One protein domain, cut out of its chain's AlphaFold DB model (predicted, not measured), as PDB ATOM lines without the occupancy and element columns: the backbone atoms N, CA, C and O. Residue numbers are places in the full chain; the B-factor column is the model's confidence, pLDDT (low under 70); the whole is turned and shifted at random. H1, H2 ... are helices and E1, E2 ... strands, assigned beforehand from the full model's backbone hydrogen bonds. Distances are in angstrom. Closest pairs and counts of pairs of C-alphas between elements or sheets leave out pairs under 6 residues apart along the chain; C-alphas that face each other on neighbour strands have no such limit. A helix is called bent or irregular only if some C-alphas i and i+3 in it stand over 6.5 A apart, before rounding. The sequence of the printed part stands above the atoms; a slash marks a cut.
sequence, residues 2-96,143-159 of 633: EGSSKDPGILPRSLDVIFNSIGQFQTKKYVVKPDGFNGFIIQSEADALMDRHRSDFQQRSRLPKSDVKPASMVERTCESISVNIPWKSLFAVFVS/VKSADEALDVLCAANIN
ATOM      1  N   GLU A   2     136.252 178.376 163.348       66.69
ATOM      2  CA  GLU A   2     136.581 179.818 163.310       66.69
ATOM      3  C   GLU A   2     135.463 180.762 163.776       66.69
ATOM      4  O   GLU A   2     135.770 181.792 164.365       66.69
ATOM      5  N   GLY A   3     134.185 180.421 163.560       71.31
ATOM      6  CA  GLY A   3     133.044 181.274 163.930       71.31
ATOM      7  C   GLY A   3     132.783 182.386 162.910       71.31
ATOM      8  O   GLY A   3     132.847 182.146 161.707       71.31
ATOM      9  N   SER A   4     132.464 183.590 163.385       70.81
ATOM     10  CA  SER A   4     132.264 184.794 162.570       70.81
ATOM     11  C   SER A   4     132.990 185.994 163.187       70.81
ATOM     12  O   SER A   4     133.349 185.967 164.359       70.81
ATOM     13  N   SER A   5     133.150 187.097 162.451       69.06
ATOM     14  CA  SER A   5     133.786 188.313 162.992       69.06
ATOM     15  C   SER A   5     133.046 188.922 164.198       69.06
ATOM     16  O   SER A   5     133.660 189.639 164.982       69.06
ATOM     17  N   LYS A   6     131.739 188.647 164.348       72.44
ATOM     18  CA  LYS A   6     130.887 189.151 165.447       72.44
ATOM     19  C   LYS A   6     130.724 188.176 166.616       72.44
ATOM     20  O   LYS A   6     130.360 188.598 167.705       72.44
ATOM     21  N   ASP A   7     130.941 186.891 166.366       76.56
ATOM     22  CA  ASP A   7     131.013 185.847 167.385       76.56
ATOM     23  C   ASP A   7     132.170 184.915 167.006       76.56
ATOM     24  O   ASP A   7     131.990 184.020 166.165       76.56
ATOM     25  N   PRO A   8     133.383 185.175 167.527       77.25
ATOM     26  CA  PRO A   8     134.555 184.385 167.199       77.25
ATOM     27  C   PRO A   8     134.384 182.962 167.723       77.25
ATOM     28  O   PRO A   8     133.902 182.721 168.828       77.25
ATOM     29  N   GLY A   9     134.809 181.992 166.931       77.00
ATOM     30  CA  GLY A   9     134.811 180.594 167.325       77.00
ATOM     31  C   GLY A   9     135.968 180.258 168.264       77.00
ATOM     32  O   GLY A   9     136.785 181.097 168.645       77.00
ATOM     33  N   ILE A  10     136.064 178.976 168.606       84.62
ATOM     34  CA  ILE A  10     137.068 178.451 169.539       84.62
ATOM     35  C   ILE A  10     138.500 178.763 169.082       84.62
ATOM     36  O   ILE A  10     139.351 179.015 169.930       84.62
ATOM     37  N   LEU A  11     138.779 178.767 167.771       80.56
ATOM     38  CA  LEU A  11     140.132 178.993 167.251       80.56
ATOM     39  C   LEU A  11     140.638 180.433 167.516       80.56
ATOM     40  O   LEU A  11     141.633 180.546 168.235       80.56
ATOM     41  N   PRO A  12     139.970 181.522 167.068       80.75
ATOM     42  CA  PRO A  12     140.380 182.881 167.441       80.75
ATOM     43  C   PRO A  12     140.413 183.116 168.958       80.75
ATOM     44  O   PRO A  12     141.414 183.617 169.466       80.75
ATOM     45  N   ARG A  13     139.385 182.674 169.704       85.38
ATOM     46  CA  ARG A  13     139.341 182.838 171.172       85.38
ATOM     47  C   ARG A  13     140.514 182.139 171.877       85.38
ATOM     48  O   ARG A  13     141.065 182.679 172.830       85.38
ATOM     49  N   SER A  14     140.938 180.963 171.403       86.88
ATOM     50  CA  SER A  14     142.103 180.260 171.967       86.88
ATOM     51  C   SER A  14     143.412 180.996 171.688       86.88
ATOM     52  O   SER A  14     144.270 181.047 172.566       86.88
ATOM     53  N   LEU A  15     143.568 181.577 170.493       86.31
ATOM     54  CA  LEU A  15     144.742 182.384 170.149       86.31
ATOM     55  C   LEU A  15     144.822 183.637 171.029       86.31
ATOM     56  O   LEU A  15     145.877 183.880 171.611       86.31
ATOM     57  N   ASP A  16     143.715 184.365 171.200       86.75
ATOM     58  CA  ASP A  16     143.644 185.514 172.113       86.75
ATOM     59  C   ASP A  16     144.088 185.124 173.530       86.75
ATOM     60  O   ASP A  16     145.019 185.719 174.070       86.75
ATOM     61  N   VAL A  17     143.510 184.063 174.108       88.88
ATOM     62  CA  VAL A  17     143.873 183.600 175.460       88.88
ATOM     63  C   VAL A  17     145.345 183.192 175.555       88.88
ATOM     64  O   VAL A  17     145.998 183.517 176.548       88.88
ATOM     65  N   ILE A  18     145.910 182.527 174.540       89.12
ATOM     66  CA  ILE A  18     147.341 182.180 174.511       89.12
ATOM     67  C   ILE A  18     148.202 183.449 174.530       89.12
ATOM     68  O   ILE A  18     149.080 183.570 175.389       89.12
ATOM     69  N   PHE A  19     147.940 184.410 173.639       88.62
ATOM     70  CA  PHE A  19     148.733 185.636 173.533       88.62
ATOM     71  C   PHE A  19     148.578 186.556 174.755       88.62
ATOM     72  O   PHE A  19     149.586 187.069 175.248       88.62
ATOM     73  N   ASN A  20     147.371 186.672 175.317       87.69
ATOM     74  CA  ASN A  20     147.109 187.363 176.585       87.69
ATOM     75  C   ASN A  20     147.903 186.758 177.754       87.69
ATOM     76  O   ASN A  20     148.370 187.484 178.630       87.69
ATOM     77  N   SER A  21     148.042 185.428 177.781       87.19
ATOM     78  CA  SER A  21     148.702 184.710 178.879       87.19
ATOM     79  C   SER A  21     150.227 184.799 178.805       87.19
ATOM     80  O   SER A  21     150.879 184.977 179.834       87.19
ATOM     81  N   ILE A  22     150.819 184.689 177.607       87.38
ATOM     82  CA  ILE A  22     152.280 184.810 177.443       87.38
ATOM     83  C   ILE A  22     152.748 186.269 177.493       87.38
ATOM     84  O   ILE A  22     153.827 186.528 178.021       87.38
ATOM     85  N   GLY A  23     151.949 187.221 176.992       82.12
ATOM     86  CA  GLY A  23     152.149 188.666 177.140       82.12
ATOM     87  C   GLY A  23     153.602 189.133 176.972       82.12
ATOM     88  O   GLY A  23     154.188 189.027 175.895       82.12
ATOM     89  N   GLN A  24     154.183 189.640 178.064       79.00
ATOM     90  CA  GLN A  24     155.557 190.162 178.134       79.00
ATOM     91  C   GLN A  24     156.666 189.091 178.089       79.00
ATOM     92  O   GLN A  24     157.829 189.432 177.898       79.00
ATOM     93  N   PHE A  25     156.340 187.810 178.279       84.62
ATOM     94  CA  PHE A  25     157.305 186.704 178.320       84.62
ATOM     95  C   PHE A  25     157.648 186.159 176.918       84.62
ATOM     96  O   PHE A  25     158.205 185.069 176.788       84.62
ATOM     97  N   GLN A  26     157.319 186.886 175.847       87.75
ATOM     98  CA  GLN A  26     157.644 186.488 174.478       87.75
ATOM     99  C   GLN A  26     159.119 186.734 174.117       87.75
ATOM    100  O   GLN A  26     159.718 187.746 174.479       87.75
ATOM    101  N   THR A  27     159.703 185.831 173.329       86.69
ATOM    102  CA  THR A  27     161.019 186.031 172.706       86.69
ATOM    103  C   THR A  27     160.963 187.072 171.583       86.69
ATOM    104  O   THR A  27     159.937 187.255 170.921       86.69
ATOM    105  N   LYS A  28     162.102 187.708 171.276       85.94
ATOM    106  CA  LYS A  28     162.272 188.452 170.014       85.94
ATOM    107  C   LYS A  28     162.199 187.466 168.832       85.94
ATOM    108  O   LYS A  28     162.708 186.351 168.942       85.94
ATOM    109  N   LYS A  29     161.613 187.877 167.698       84.62
ATOM    110  CA  LYS A  29     161.465 187.030 166.492       84.62
ATOM    111  C   LYS A  29     162.826 186.459 166.036       84.62
ATOM    112  O   LYS A  29     163.846 187.139 166.197       84.62
ATOM    113  N   TYR A  30     162.861 185.243 165.502       84.38
ATOM    114  CA  TYR A  30     164.044 184.477 165.068       84.38
ATOM    115  C   TYR A  30     165.063 184.093 166.166       84.38
ATOM    116  O   TYR A  30     166.088 183.497 165.850       84.38
ATOM    117  N   VAL A  31     164.818 184.380 167.456       87.00
ATOM    118  CA  VAL A  31     165.669 183.849 168.555       87.00
ATOM    119  C   VAL A  31     165.488 182.337 168.711       87.00
ATOM    120  O   VAL A  31     166.431 181.628 169.052       87.00
ATOM    121  N   VAL A  32     164.279 181.848 168.437       87.88
ATOM    122  CA  VAL A  32     163.964 180.426 168.295       87.88
ATOM    123  C   VAL A  32     163.695 180.176 166.814       87.88
ATOM    124  O   VAL A  32     163.060 181.004 166.162       87.88
ATOM    125  N   LYS A  33     164.171 179.053 166.275       85.06
ATOM    126  CA  LYS A  33     163.983 178.682 164.869       85.06
ATOM    127  C   LYS A  33     163.737 177.174 164.746       85.06
ATOM    128  O   LYS A  33     164.419 176.418 165.441       85.06
ATOM    129  N   PRO A  34     162.799 176.711 163.902       85.81
ATOM    130  CA  PRO A  34     162.590 175.283 163.682       85.81
ATOM    131  C   PRO A  34     163.805 174.639 163.001       85.81
ATOM    132  O   PRO A  34     164.464 175.260 162.164       85.81
ATOM    133  N   ASP A  35     164.098 173.389 163.356       82.00
ATOM    134  CA  ASP A  35     165.234 172.619 162.820       82.00
ATOM    135  C   ASP A  35     164.899 171.805 161.552       82.00
ATOM    136  O   ASP A  35     165.801 171.307 160.879       82.00
ATOM    137  N   GLY A  36     163.611 171.692 161.201       76.75
ATOM    138  CA  GLY A  36     163.101 170.897 160.075       76.75
ATOM    139  C   GLY A  36     162.841 169.412 160.385       76.75
ATOM    140  O   GLY A  36     162.384 168.673 159.509       76.75
ATOM    141  N   PHE A  37     163.090 168.979 161.623       79.56
ATOM    142  CA  PHE A  37     163.003 167.600 162.114       79.56
ATOM    143  C   PHE A  37     162.093 167.455 163.352       79.56
ATOM    144  O   PHE A  37     162.244 166.495 164.111       79.56
ATOM    145  N   ASN A  38     161.121 168.362 163.520       81.06
ATOM    146  CA  ASN A  38     160.214 168.463 164.676       81.06
ATOM    147  C   ASN A  38     160.895 168.934 165.972       81.06
ATOM    148  O   ASN A  38     160.477 168.547 167.063       81.06
ATOM    149  N   GLY A  39     161.948 169.746 165.879       81.25
ATOM    150  CA  GLY A  39     162.593 170.411 167.008       81.25
ATOM    151  C   GLY A  39     162.864 171.892 166.742       81.25
ATOM    152  O   GLY A  39     162.614 172.425 165.661       81.25
ATOM    153  N   PHE A  40     163.386 172.570 167.764       86.25
ATOM    154  CA  PHE A  40     163.716 173.990 167.717       86.25
ATOM    155  C   PHE A  40     165.146 174.219 168.200       86.25
ATOM    156  O   PHE A  40     165.559 173.673 169.226       86.25
ATOM    157  N   ILE A  41     165.878 175.068 167.483       87.06
ATOM    158  CA  ILE A  41     167.186 175.586 167.883       87.06
ATOM    159  C   ILE A  41     167.048 177.021 168.397       87.06
ATOM    160  O   ILE A  41     166.252 177.810 167.883       87.06
ATOM    161  N   ILE A  42     167.847 177.364 169.406       88.69
ATOM    162  CA  ILE A  42     168.016 178.744 169.875       88.69
ATOM    163  C   ILE A  42     169.221 179.338 169.143       88.69
ATOM    164  O   ILE A  42     170.262 178.688 169.036       88.69
ATOM    165  N   GLN A  43     169.074 180.551 168.617       87.19
ATOM    166  CA  GLN A  43     170.105 181.250 167.844       87.19
ATOM    167  C   GLN A  43     170.717 182.407 168.644       87.19
ATOM    168  O   GLN A  43     170.126 182.878 169.619       87.19
ATOM    169  N   SER A  44     171.900 182.885 168.241       87.81
ATOM    170  CA  SER A  44     172.464 184.093 168.851       87.81
ATOM    171  C   SER A  44     171.621 185.321 168.487       87.81
ATOM    172  O   SER A  44     170.950 185.349 167.452       87.81
ATOM    173  N   GLU A  45     171.663 186.377 169.308       86.06
ATOM    174  CA  GLU A  45     170.953 187.616 168.967       86.06
ATOM    175  C   GLU A  45     171.489 188.248 167.666       86.06
ATOM    176  O   GLU A  45     170.708 188.834 166.917       86.06
ATOM    177  N   ALA A  46     172.773 188.067 167.337       85.75
ATOM    178  CA  ALA A  46     173.347 188.544 166.079       85.75
ATOM    179  C   ALA A  46     172.757 187.813 164.857       85.75
ATOM    180  O   ALA A  46     172.345 188.464 163.896       85.75
ATOM    181  N   ASP A  47     172.641 186.483 164.913       87.00
ATOM    182  CA  ASP A  47     172.046 185.686 163.829       87.00
ATOM    183  C   ASP A  47     170.556 186.008 163.661       87.00
ATOM    184  O   ASP A  47     170.083 186.271 162.554       87.00
ATOM    185  N   ALA A  48     169.831 186.095 164.781       86.88
ATOM    186  CA  ALA A  48     168.421 186.462 164.792       86.88
ATOM    187  C   ALA A  48     168.180 187.893 164.267       86.88
ATOM    188  O   ALA A  48     167.150 188.152 163.648       86.88
ATOM    189  N   LEU A  49     169.112 188.834 164.474       86.31
ATOM    190  CA  LEU A  49     169.061 190.175 163.876       86.31
ATOM    191  C   LEU A  49     169.284 190.146 162.356       86.31
ATOM    192  O   LEU A  49     168.597 190.871 161.633       86.31
ATOM    193  N   MET A  50     170.193 189.302 161.859       85.25
ATOM    194  CA  MET A  50     170.415 189.138 160.417       85.25
ATOM    195  C   MET A  50     169.190 188.538 159.714       85.25
ATOM    196  O   MET A  50     168.782 189.046 158.668       85.25
ATOM    197  N   ASP A  51     168.558 187.512 160.295       83.94
ATOM    198  CA  ASP A  51     167.353 186.905 159.715       83.94
ATOM    199  C   ASP A  51     166.128 187.841 159.767       83.94
ATOM    200  O   ASP A  51     165.387 187.899 158.784       83.94
ATOM    201  N   ARG A  52     165.959 188.662 160.824       83.88
ATOM    202  CA  ARG A  52     164.949 189.750 160.848       83.88
ATOM    203  C   ARG A  52     165.112 190.679 159.648       83.88
ATOM    204  O   ARG A  52     164.192 190.809 158.845       83.88
ATOM    205  N   HIS A  53     166.305 191.259 159.482       83.38
ATOM    206  CA  HIS A  53     166.594 192.144 158.352       83.38
ATOM    207  C   HIS A  53     166.340 191.457 157.006       83.38
ATOM    208  O   HIS A  53     165.783 192.067 156.092       83.38
ATOM    209  N   ARG A  54     166.711 190.179 156.874       82.00
ATOM    210  CA  ARG A  54     166.487 189.401 155.653       82.00
ATOM    211  C   ARG A  54     165.001 189.257 155.322       82.00
ATOM    212  O   ARG A  54     164.632 189.430 154.160       82.00
ATOM    213  N   SER A  55     164.156 188.979 156.313       73.56
ATOM    214  CA  SER A  55     162.707 188.890 156.113       73.56
ATOM    215  C   SER A  55     162.049 190.254 155.874       73.56
ATOM    216  O   SER A  55     161.172 190.328 155.014       73.56
ATOM    217  N   ASP A  56     162.521 191.341 156.495       71.44
ATOM    218  CA  ASP A  56     162.066 192.708 156.179       71.44
ATOM    219  C   ASP A  56     162.335 193.067 154.706       71.44
ATOM    220  O   ASP A  56     161.467 193.601 154.008       71.44
ATOM    221  N   PHE A  57     163.530 192.739 154.196       65.12
ATOM    222  CA  PHE A  57     163.866 192.909 152.778       65.12
ATOM    223  C   PHE A  57     162.991 192.032 151.869       65.12
ATOM    224  O   PHE A  57     162.542 192.498 150.822       65.12
ATOM    225  N   GLN A  58     162.701 190.788 152.268       64.19
ATOM    226  CA  GLN A  58     161.823 189.900 151.501       64.19
ATOM    227  C   GLN A  58     160.375 190.404 151.460       64.19
ATOM    228  O   GLN A  58     159.789 190.413 150.377       64.19
ATOM    229  N   GLN A  59     159.813 190.888 152.573       60.50
ATOM    230  CA  GLN A  59     158.480 191.502 152.589       60.50
ATOM    231  C   GLN A  59     158.423 192.730 151.671       60.50
ATOM    232  O   GLN A  59     157.534 192.814 150.827       60.50
ATOM    233  N   ARG A  60     159.420 193.625 151.742       55.19
ATOM    234  CA  ARG A  60     159.524 194.806 150.857       55.19
ATOM    235  C   ARG A  60     159.706 194.468 149.372       55.19
ATOM    236  O   ARG A  60     159.467 195.330 148.532       55.19
ATOM    237  N   SER A  61     160.130 193.246 149.042       49.84
ATOM    238  CA  SER A  61     160.288 192.772 147.659       49.84
ATOM    239  C   SER A  61     159.040 192.097 147.072       49.84
ATOM    240  O   SER A  61     158.974 191.904 145.858       49.84
ATOM    241  N   ARG A  62     158.039 191.746 147.896       50.00
ATOM    242  CA  ARG A  62     156.765 191.192 147.411       50.00
ATOM    243  C   ARG A  62     155.865 192.335 146.936       50.00
ATOM    244  O   ARG A  62     155.546 193.241 147.701       50.00
ATOM    245  N   LEU A  63     155.422 192.275 145.678       46.78
ATOM    246  CA  LEU A  63     154.353 193.147 145.180       46.78
ATOM    247  C   LEU A  63     153.056 192.903 145.982       46.78
ATOM    248  O   LEU A  63     152.789 191.753 146.345       46.78
ATOM    249  N   PRO A  64     152.231 193.936 146.237       41.25
ATOM    250  CA  PRO A  64     150.990 193.781 146.992       41.25
ATOM    251  C   PRO A  64     150.002 192.871 146.243       41.25
ATOM    252  O   PRO A  64     149.495 193.224 145.178       41.25
ATOM    253  N   LYS A  65     149.721 191.687 146.805       40.81
ATOM    254  CA  LYS A  65     148.725 190.746 146.272       40.81
ATOM    255  C   LYS A  65     147.325 191.113 146.795       40.81
ATOM    256  O   LYS A  65     146.985 190.784 147.922       40.81
ATOM    257  N   SER A  66     146.560 191.803 145.945       38.56
ATOM    258  CA  SER A  66     145.082 191.888 145.886       38.56
ATOM    259  C   SER A  66     144.268 191.857 147.195       38.56
ATOM    260  O   SER A  66     143.990 190.779 147.714       38.56
ATOM    261  N   ASP A  67     143.759 193.028 147.597       40.81
ATOM    262  CA  ASP A  67     142.417 193.329 148.153       40.81
ATOM    263  C   ASP A  67     141.790 192.478 149.282       40.81
ATOM    264  O   ASP A  67     140.662 192.750 149.700       40.81
ATOM    265  N   VAL A  68     142.507 191.522 149.871       44.91
ATOM    266  CA  VAL A  68     142.158 190.980 151.187       44.91
ATOM    267  C   VAL A  68     142.531 192.038 152.222       44.91
ATOM    268  O   VAL A  68     143.708 192.342 152.418       44.91
ATOM    269  N   LYS A  69     141.529 192.625 152.890       41.62
ATOM    270  CA  LYS A  69     141.783 193.434 154.089       41.62
ATOM    271  C   LYS A  69     142.469 192.535 155.126       41.62
ATOM    272  O   LYS A  69     141.905 191.478 155.410       41.62
ATOM    273  N   PRO A  70     143.616 192.928 155.707       45.31
ATOM    274  CA  PRO A  70     144.218 192.153 156.787       45.31
ATOM    275  C   PRO A  70     143.250 192.096 157.975       45.31
ATOM    276  O   PRO A  70     142.459 193.025 158.175       45.31
ATOM    277  N   ALA A  71     143.321 191.040 158.786       47.53
ATOM    278  CA  ALA A  71     142.451 190.845 159.946       47.53
ATOM    279  C   ALA A  71     142.534 192.020 160.939       47.53
ATOM    280  O   ALA A  71     141.538 192.368 161.564       47.53
ATOM    281  N   SER A  72     143.672 192.720 160.980       44.41
ATOM    282  CA  SER A  72     143.873 193.986 161.708       44.41
ATOM    283  C   SER A  72     142.967 195.162 161.280       44.41
ATOM    284  O   SER A  72     142.920 196.171 161.982       44.41
ATOM    285  N   MET A  73     142.230 195.061 160.165       41.22
ATOM    286  CA  MET A  73     141.166 196.003 159.763       41.22
ATOM    287  C   MET A  73     139.742 195.458 159.980       41.22
ATOM    288  O   MET A  73     138.770 196.120 159.604       41.22
ATOM    289  N   VAL A  74     139.595 194.254 160.534       51.91
ATOM    290  CA  VAL A  74     138.302 193.654 160.870       51.91
ATOM    291  C   VAL A  74     138.100 193.785 162.372       51.91
ATOM    292  O   VAL A  74     138.747 193.100 163.157       51.91
ATOM    293  N   GLU A  75     137.186 194.669 162.770       52.41
ATOM    294  CA  GLU A  75     136.783 194.853 164.166       52.41
ATOM    295  C   GLU A  75     136.102 193.571 164.678       52.41
ATOM    296  O   GLU A  75     134.902 193.351 164.494       52.41
ATOM    297  N   ARG A  76     136.920 192.682 165.246       67.25
ATOM    298  CA  ARG A  76     136.520 191.396 165.818       67.25
ATOM    299  C   ARG A  76     136.351 191.520 167.325       67.25
ATOM    300  O   ARG A  76     137.059 192.281 167.980       67.25
ATOM    301  N   THR A  77     135.455 190.728 167.899       64.75
ATOM    302  CA  THR A  77     135.430 190.549 169.355       64.75
ATOM    303  C   THR A  77     136.702 189.809 169.776       64.75
ATOM    304  O   THR A  77     136.984 188.738 169.239       64.75
ATOM    305  N   CYS A  78     137.478 190.372 170.702       66.19
ATOM    306  CA  CYS A  78     138.673 189.727 171.249       66.19
ATOM    307  C   CYS A  78     138.382 189.160 172.642       66.19
ATOM    308  O   CYS A  78     137.717 189.812 173.452       66.19
ATOM    309  N   GLU A  79     138.901 187.972 172.941       73.44
ATOM    310  CA  GLU A  79     138.819 187.402 174.288       73.44
ATOM    311  C   GLU A  79     139.821 188.113 175.217       73.44
ATOM    312  O   GLU A  79     140.984 188.293 174.860       73.44
ATOM    313  N   SER A  80     139.404 188.509 176.423       72.56
ATOM    314  CA  SER A  80     140.262 189.210 177.403       72.56
ATOM    315  C   SER A  80     140.816 188.304 178.513       72.56
ATOM    316  O   SER A  80     141.517 188.768 179.412       72.56
ATOM    317  N   ILE A  81     140.496 187.009 178.467       83.00
ATOM    318  CA  ILE A  81     140.897 186.024 179.475       83.00
ATOM    319  C   ILE A  81     142.404 185.742 179.361       83.00
ATOM    320  O   ILE A  81     142.943 185.607 178.260       83.00
ATOM    321  N   SER A  82     143.071 185.608 180.507       81.75
ATOM    322  CA  SER A  82     144.458 185.153 180.627       81.75
ATOM    323  C   SER A  82     144.585 184.047 181.681       81.75
ATOM    324  O   SER A  82     143.806 183.963 182.633       81.75
ATOM    325  N   VAL A  83     145.563 183.167 181.488       83.06
ATOM    326  CA  VAL A  83     145.888 182.030 182.354       83.06
ATOM    327  C   VAL A  83     147.238 182.293 183.023       83.06
ATOM    328  O   VAL A  83     148.137 182.877 182.425       83.06
ATOM    329  N   ASN A  84     147.396 181.862 184.275       78.00
ATOM    330  CA  ASN A  84     148.649 182.028 185.011       78.00
ATOM    331  C   ASN A  84     149.756 181.127 184.425       78.00
ATOM    332  O   ASN A  84     149.580 179.912 184.320       78.00
ATOM    333  N   ILE A  85     150.899 181.720 184.071       79.94
ATOM    334  CA  ILE A  85     152.033 181.061 183.408       79.94
ATOM    335  C   ILE A  85     153.295 181.151 184.289       79.94
ATOM    336  O   ILE A  85     153.527 182.176 184.933       79.94
ATOM    337  N   PRO A  86     154.153 180.108 184.335       77.19
ATOM    338  CA  PRO A  86     155.407 180.145 185.086       77.19
ATOM    339  C   PRO A  86     156.361 181.250 184.596       77.19
ATOM    340  O   PRO A  86     157.016 181.124 183.563       77.19
ATOM    341  N   TRP A  87     156.522 182.280 185.429       71.56
ATOM    342  CA  TRP A  87     157.331 183.499 185.245       71.56
ATOM    343  C   TRP A  87     158.841 183.314 184.977       71.56
ATOM    344  O   TRP A  87     159.567 184.300 184.869       71.56
ATOM    345  N   LYS A  88     159.334 182.073 184.893       79.12
ATOM    346  CA  LYS A  88     160.740 181.731 184.602       79.12
ATOM    347  C   LYS A  88     160.990 181.295 183.155       79.12
ATOM    348  O   LYS A  88     162.129 180.998 182.809       79.12
ATOM    349  N   SER A  89     159.952 181.206 182.327       82.69
ATOM    350  CA  SER A  89     160.055 180.736 180.942       82.69
ATOM    351  C   SER A  89     159.815 181.873 179.951       82.69
ATOM    352  O   SER A  89     159.003 182.759 180.206       82.69
ATOM    353  N   LEU A  90     160.516 181.825 178.816       85.69
ATOM    354  CA  LEU A  90     160.231 182.651 177.644       85.69
ATOM    355  C   LEU A  90     159.534 181.806 176.575       85.69
ATOM    356  O   LEU A  90     159.808 180.611 176.450       85.69
ATOM    357  N   PHE A  91     158.658 182.434 175.796       87.44
ATOM    358  CA  PHE A  91     157.760 181.758 174.863       87.44
ATOM    359  C   PHE A  91     157.950 182.253 173.427       87.44
ATOM    360  O   PHE A  91     158.095 183.448 173.169       87.44
ATOM    361  N   ALA A  92     157.902 181.320 172.482       87.75
ATOM    362  CA  ALA A  92     157.786 181.579 171.054       87.75
ATOM    363  C   ALA A  92     156.590 180.774 170.535       87.75
ATOM    364  O   ALA A  92     156.409 179.627 170.946       87.75
ATOM    365  N   VAL A  93     155.771 181.371 169.671       89.75
ATOM    366  CA  VAL A  93     154.588 180.720 169.099       89.75
ATOM    367  C   VAL A  93     154.847 180.475 167.620       89.75
ATOM    368  O   VAL A  93     155.188 181.401 166.884       89.75
ATOM    369  N   PHE A  94     154.688 179.223 167.202       89.12
ATOM    370  CA  PHE A  94     154.795 178.792 165.814       89.12
ATOM    371  C   PHE A  94     153.465 178.187 165.377       89.12
ATOM    372  O   PHE A  94     152.848 177.434 166.131       89.12
ATOM    373  N   VAL A  95     153.029 178.515 164.163       86.25
ATOM    374  CA  VAL A  95     151.814 177.973 163.546       86.25
ATOM    375  C   VAL A  95     152.201 177.173 162.309       86.25
ATOM    376  O   VAL A  95     152.957 177.650 161.463       86.25
ATOM    377  N   SER A  96     151.655 175.965 162.192       84.56
ATOM    378  CA  SER A  96     151.634 175.171 160.964       84.56
ATOM    379  C   SER A  96     150.191 174.791 160.638       84.56
ATOM    380  O   SER A  96     149.387 174.538 161.538       84.56
ATOM    381  N   VAL A 143     154.926 183.641 164.977       88.44
ATOM    382  CA  VAL A 143     153.893 184.673 165.149       88.44
ATOM    383  C   VAL A 143     153.989 185.336 166.530       88.44
ATOM    384  O   VAL A 143     154.460 184.726 167.493       88.44
ATOM    385  N   LYS A 144     153.584 186.608 166.627       87.62
ATOM    386  CA  LYS A 144     153.703 187.459 167.831       87.62
ATOM    387  C   LYS A 144     152.385 188.072 168.314       87.62
ATOM    388  O   LYS A 144     152.345 188.601 169.427       87.62
ATOM    389  N   SER A 145     151.312 187.970 167.530       86.75
ATOM    390  CA  SER A 145     149.951 188.327 167.943       86.75
ATOM    391  C   SER A 145     148.922 187.305 167.457       86.75
ATOM    392  O   SER A 145     149.167 186.549 166.513       86.75
ATOM    393  N   ALA A 146     147.743 187.317 168.087       84.50
ATOM    394  CA  ALA A 146     146.601 186.518 167.652       84.50
ATOM    395  C   ALA A 146     146.143 186.903 166.234       84.50
ATOM    396  O   ALA A 146     145.719 186.033 165.480       84.50
ATOM    397  N   ASP A 147     146.294 188.173 165.845       82.38
ATOM    398  CA  ASP A 147     145.937 188.661 164.508       82.38
ATOM    399  C   ASP A 147     146.936 188.200 163.439       82.38
ATOM    400  O   ASP A 147     146.508 187.754 162.383       82.38
ATOM    401  N   GLU A 148     148.248 188.204 163.720       83.12
ATOM    402  CA  GLU A 148     149.266 187.647 162.808       83.12
ATOM    403  C   GLU A 148     149.055 186.133 162.616       83.12
ATOM    404  O   GLU A 148     149.172 185.618 161.506       83.12
ATOM    405  N   ALA A 149     148.677 185.423 163.685       82.19
ATOM    406  CA  ALA A 149     148.289 184.017 163.608       82.19
ATOM    407  C   ALA A 149     146.994 183.810 162.799       82.19
ATOM    408  O   ALA A 149     146.918 182.872 162.007       82.19
ATOM    409  N   LEU A 150     145.992 184.677 162.961       76.00
ATOM    410  CA  LEU A 150     144.722 184.583 162.242       76.00
ATOM    411  C   LEU A 150     144.866 184.942 160.755       76.00
ATOM    412  O   LEU A 150     144.302 184.234 159.928       76.00
ATOM    413  N   ASP A 151     145.666 185.950 160.397       76.06
ATOM    414  CA  ASP A 151     146.002 186.291 159.004       76.06
ATOM    415  C   ASP A 151     146.677 185.104 158.283       76.06
ATOM    416  O   ASP A 151     146.322 184.772 157.150       76.06
ATOM    417  N   VAL A 152     147.604 184.409 158.960       72.88
ATOM    418  CA  VAL A 152     148.274 183.197 158.444       72.88
ATOM    419  C   VAL A 152     147.296 182.029 158.242       72.88
ATOM    420  O   VAL A 152     147.469 181.245 157.310       72.88
ATOM    421  N   LEU A 153     146.261 181.914 159.079       68.00
ATOM    422  CA  LEU A 153     145.258 180.846 158.998       68.00
ATOM    423  C   LEU A 153     144.157 181.153 157.967       68.00
ATOM    424  O   LEU A 153     143.818 180.294 157.157       68.00
ATOM    425  N   CYS A 154     143.627 182.379 157.935       60.59
ATOM    426  CA  CYS A 154     142.553 182.790 157.021       60.59
ATOM    427  C   CYS A 154     142.974 182.840 155.542       60.59
ATOM    428  O   CYS A 154     142.110 182.842 154.665       60.59
ATOM    429  N   ALA A 155     144.277 182.833 155.246       56.41
ATOM    430  CA  ALA A 155     144.798 182.685 153.887       56.41
ATOM    431  C   ALA A 155     144.542 181.292 153.263       56.41
ATOM    432  O   ALA A 155     144.767 181.108 152.066       56.41
ATOM    433  N   ALA A 156     144.083 180.310 154.050       54.25
ATOM    434  CA  ALA A 156     144.028 178.902 153.674       54.25
ATOM    435  C   ALA A 156     142.694 178.242 154.080       54.25
ATOM    436  O   ALA A 156     142.396 178.065 155.257       54.25
ATOM    437  N   ASN A 157     141.892 177.846 153.087       47.72
ATOM    438  CA  ASN A 157     140.549 177.283 153.276       47.72
ATOM    439  C   ASN A 157     140.530 175.769 152.963       47.72
ATOM    440  O   ASN A 157     141.132 175.350 151.975       47.72
ATOM    441  N   ILE A 158     139.847 174.960 153.784       50.03
ATOM    442  CA  ILE A 158     139.919 173.481 153.803       50.03
ATOM    443  C   ILE A 158     138.524 172.853 153.679       50.03
ATOM    444  O   ILE A 158     137.558 173.358 154.247       50.03
ATOM    445  N   ASN A 159     138.423 171.693 153.015       43.06
ATOM    446  CA  ASN A 159     137.212 170.859 153.021       43.06
ATOM    447  C   ASN A 159     137.393 169.519 153.773       43.06
ATOM    448  O   ASN A 159     138.491 168.986 153.910       43.06
TER     449      ASN A 159
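AT A GLANCE: This is residues 2 to 96 and 143 to 159 of the 633 residues of the protein "Kinesin family member 23" of Schistosoma bovis (UniProt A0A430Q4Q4). What does the model look like? It is an open, uneven ring: the small hairpin of E1 and E2 and the long helix H2 lie on one side, H1 and the winding stretch of residues 62 to 92 run round the rest, and H3 and E3 lie inside. Residues 53 to 67, of which 53 to 61 belong to H2, stick out. What is it made of? The 112 printed residues hold, in order, H1, E1, E2, H2, E3 and H3, mostly helix, with under half of the residues in named elements. It is only just compact, close to loose, with a radius of gyration of the C-alphas of 15.9 A and spans of 42 by 42 by 26 A.

IN THESE COORDINATES: Where are the strands? E1 is residues 32 to 34, E2 40 to 42 and E3 93 to 95. Where are the helices? H2, residues 45 to 61, is 24.4 A long, from C-alpha 45 at (170.953, 187.616, 168.967). H1, residues 10 to 25, is 23.6 A long and irregular, C-alphas 21 and 24 being 8.8 A apart. H3, residues 146 to 154, is 12.0 A long, to C-alpha 154 at (142.553, 182.790, 157.021).

HOW THE PARTS SIT: How do E1 and E2 pair? They form an antiparallel hairpin, with N 33 and O 41 within hydrogen-bond range at 2.9 A. What do the helices touch? H2 touches no helix. H1 touches H3 with residues 12 to 19 alone, opposite ways at a tilt of 37 degrees, only just steep; the closest C-alphas are those of Leu 15 and Ala 146, 5.2 A. Are their backbones whole? Every O i to N i+4 pair is within hydrogen-bond range in H2 and H3, and 10 of 12 in H1.

THE WHOLE: Where is the cut? Residues 97 to 142 are not printed, and C-alphas 96 and 143 are 10.6 A apart. Which link is long, and where is confidence low? The link from H2 to E3 is long; pLDDT is under 70 at residues 2, 5, 57 to 78 and 153 to 159.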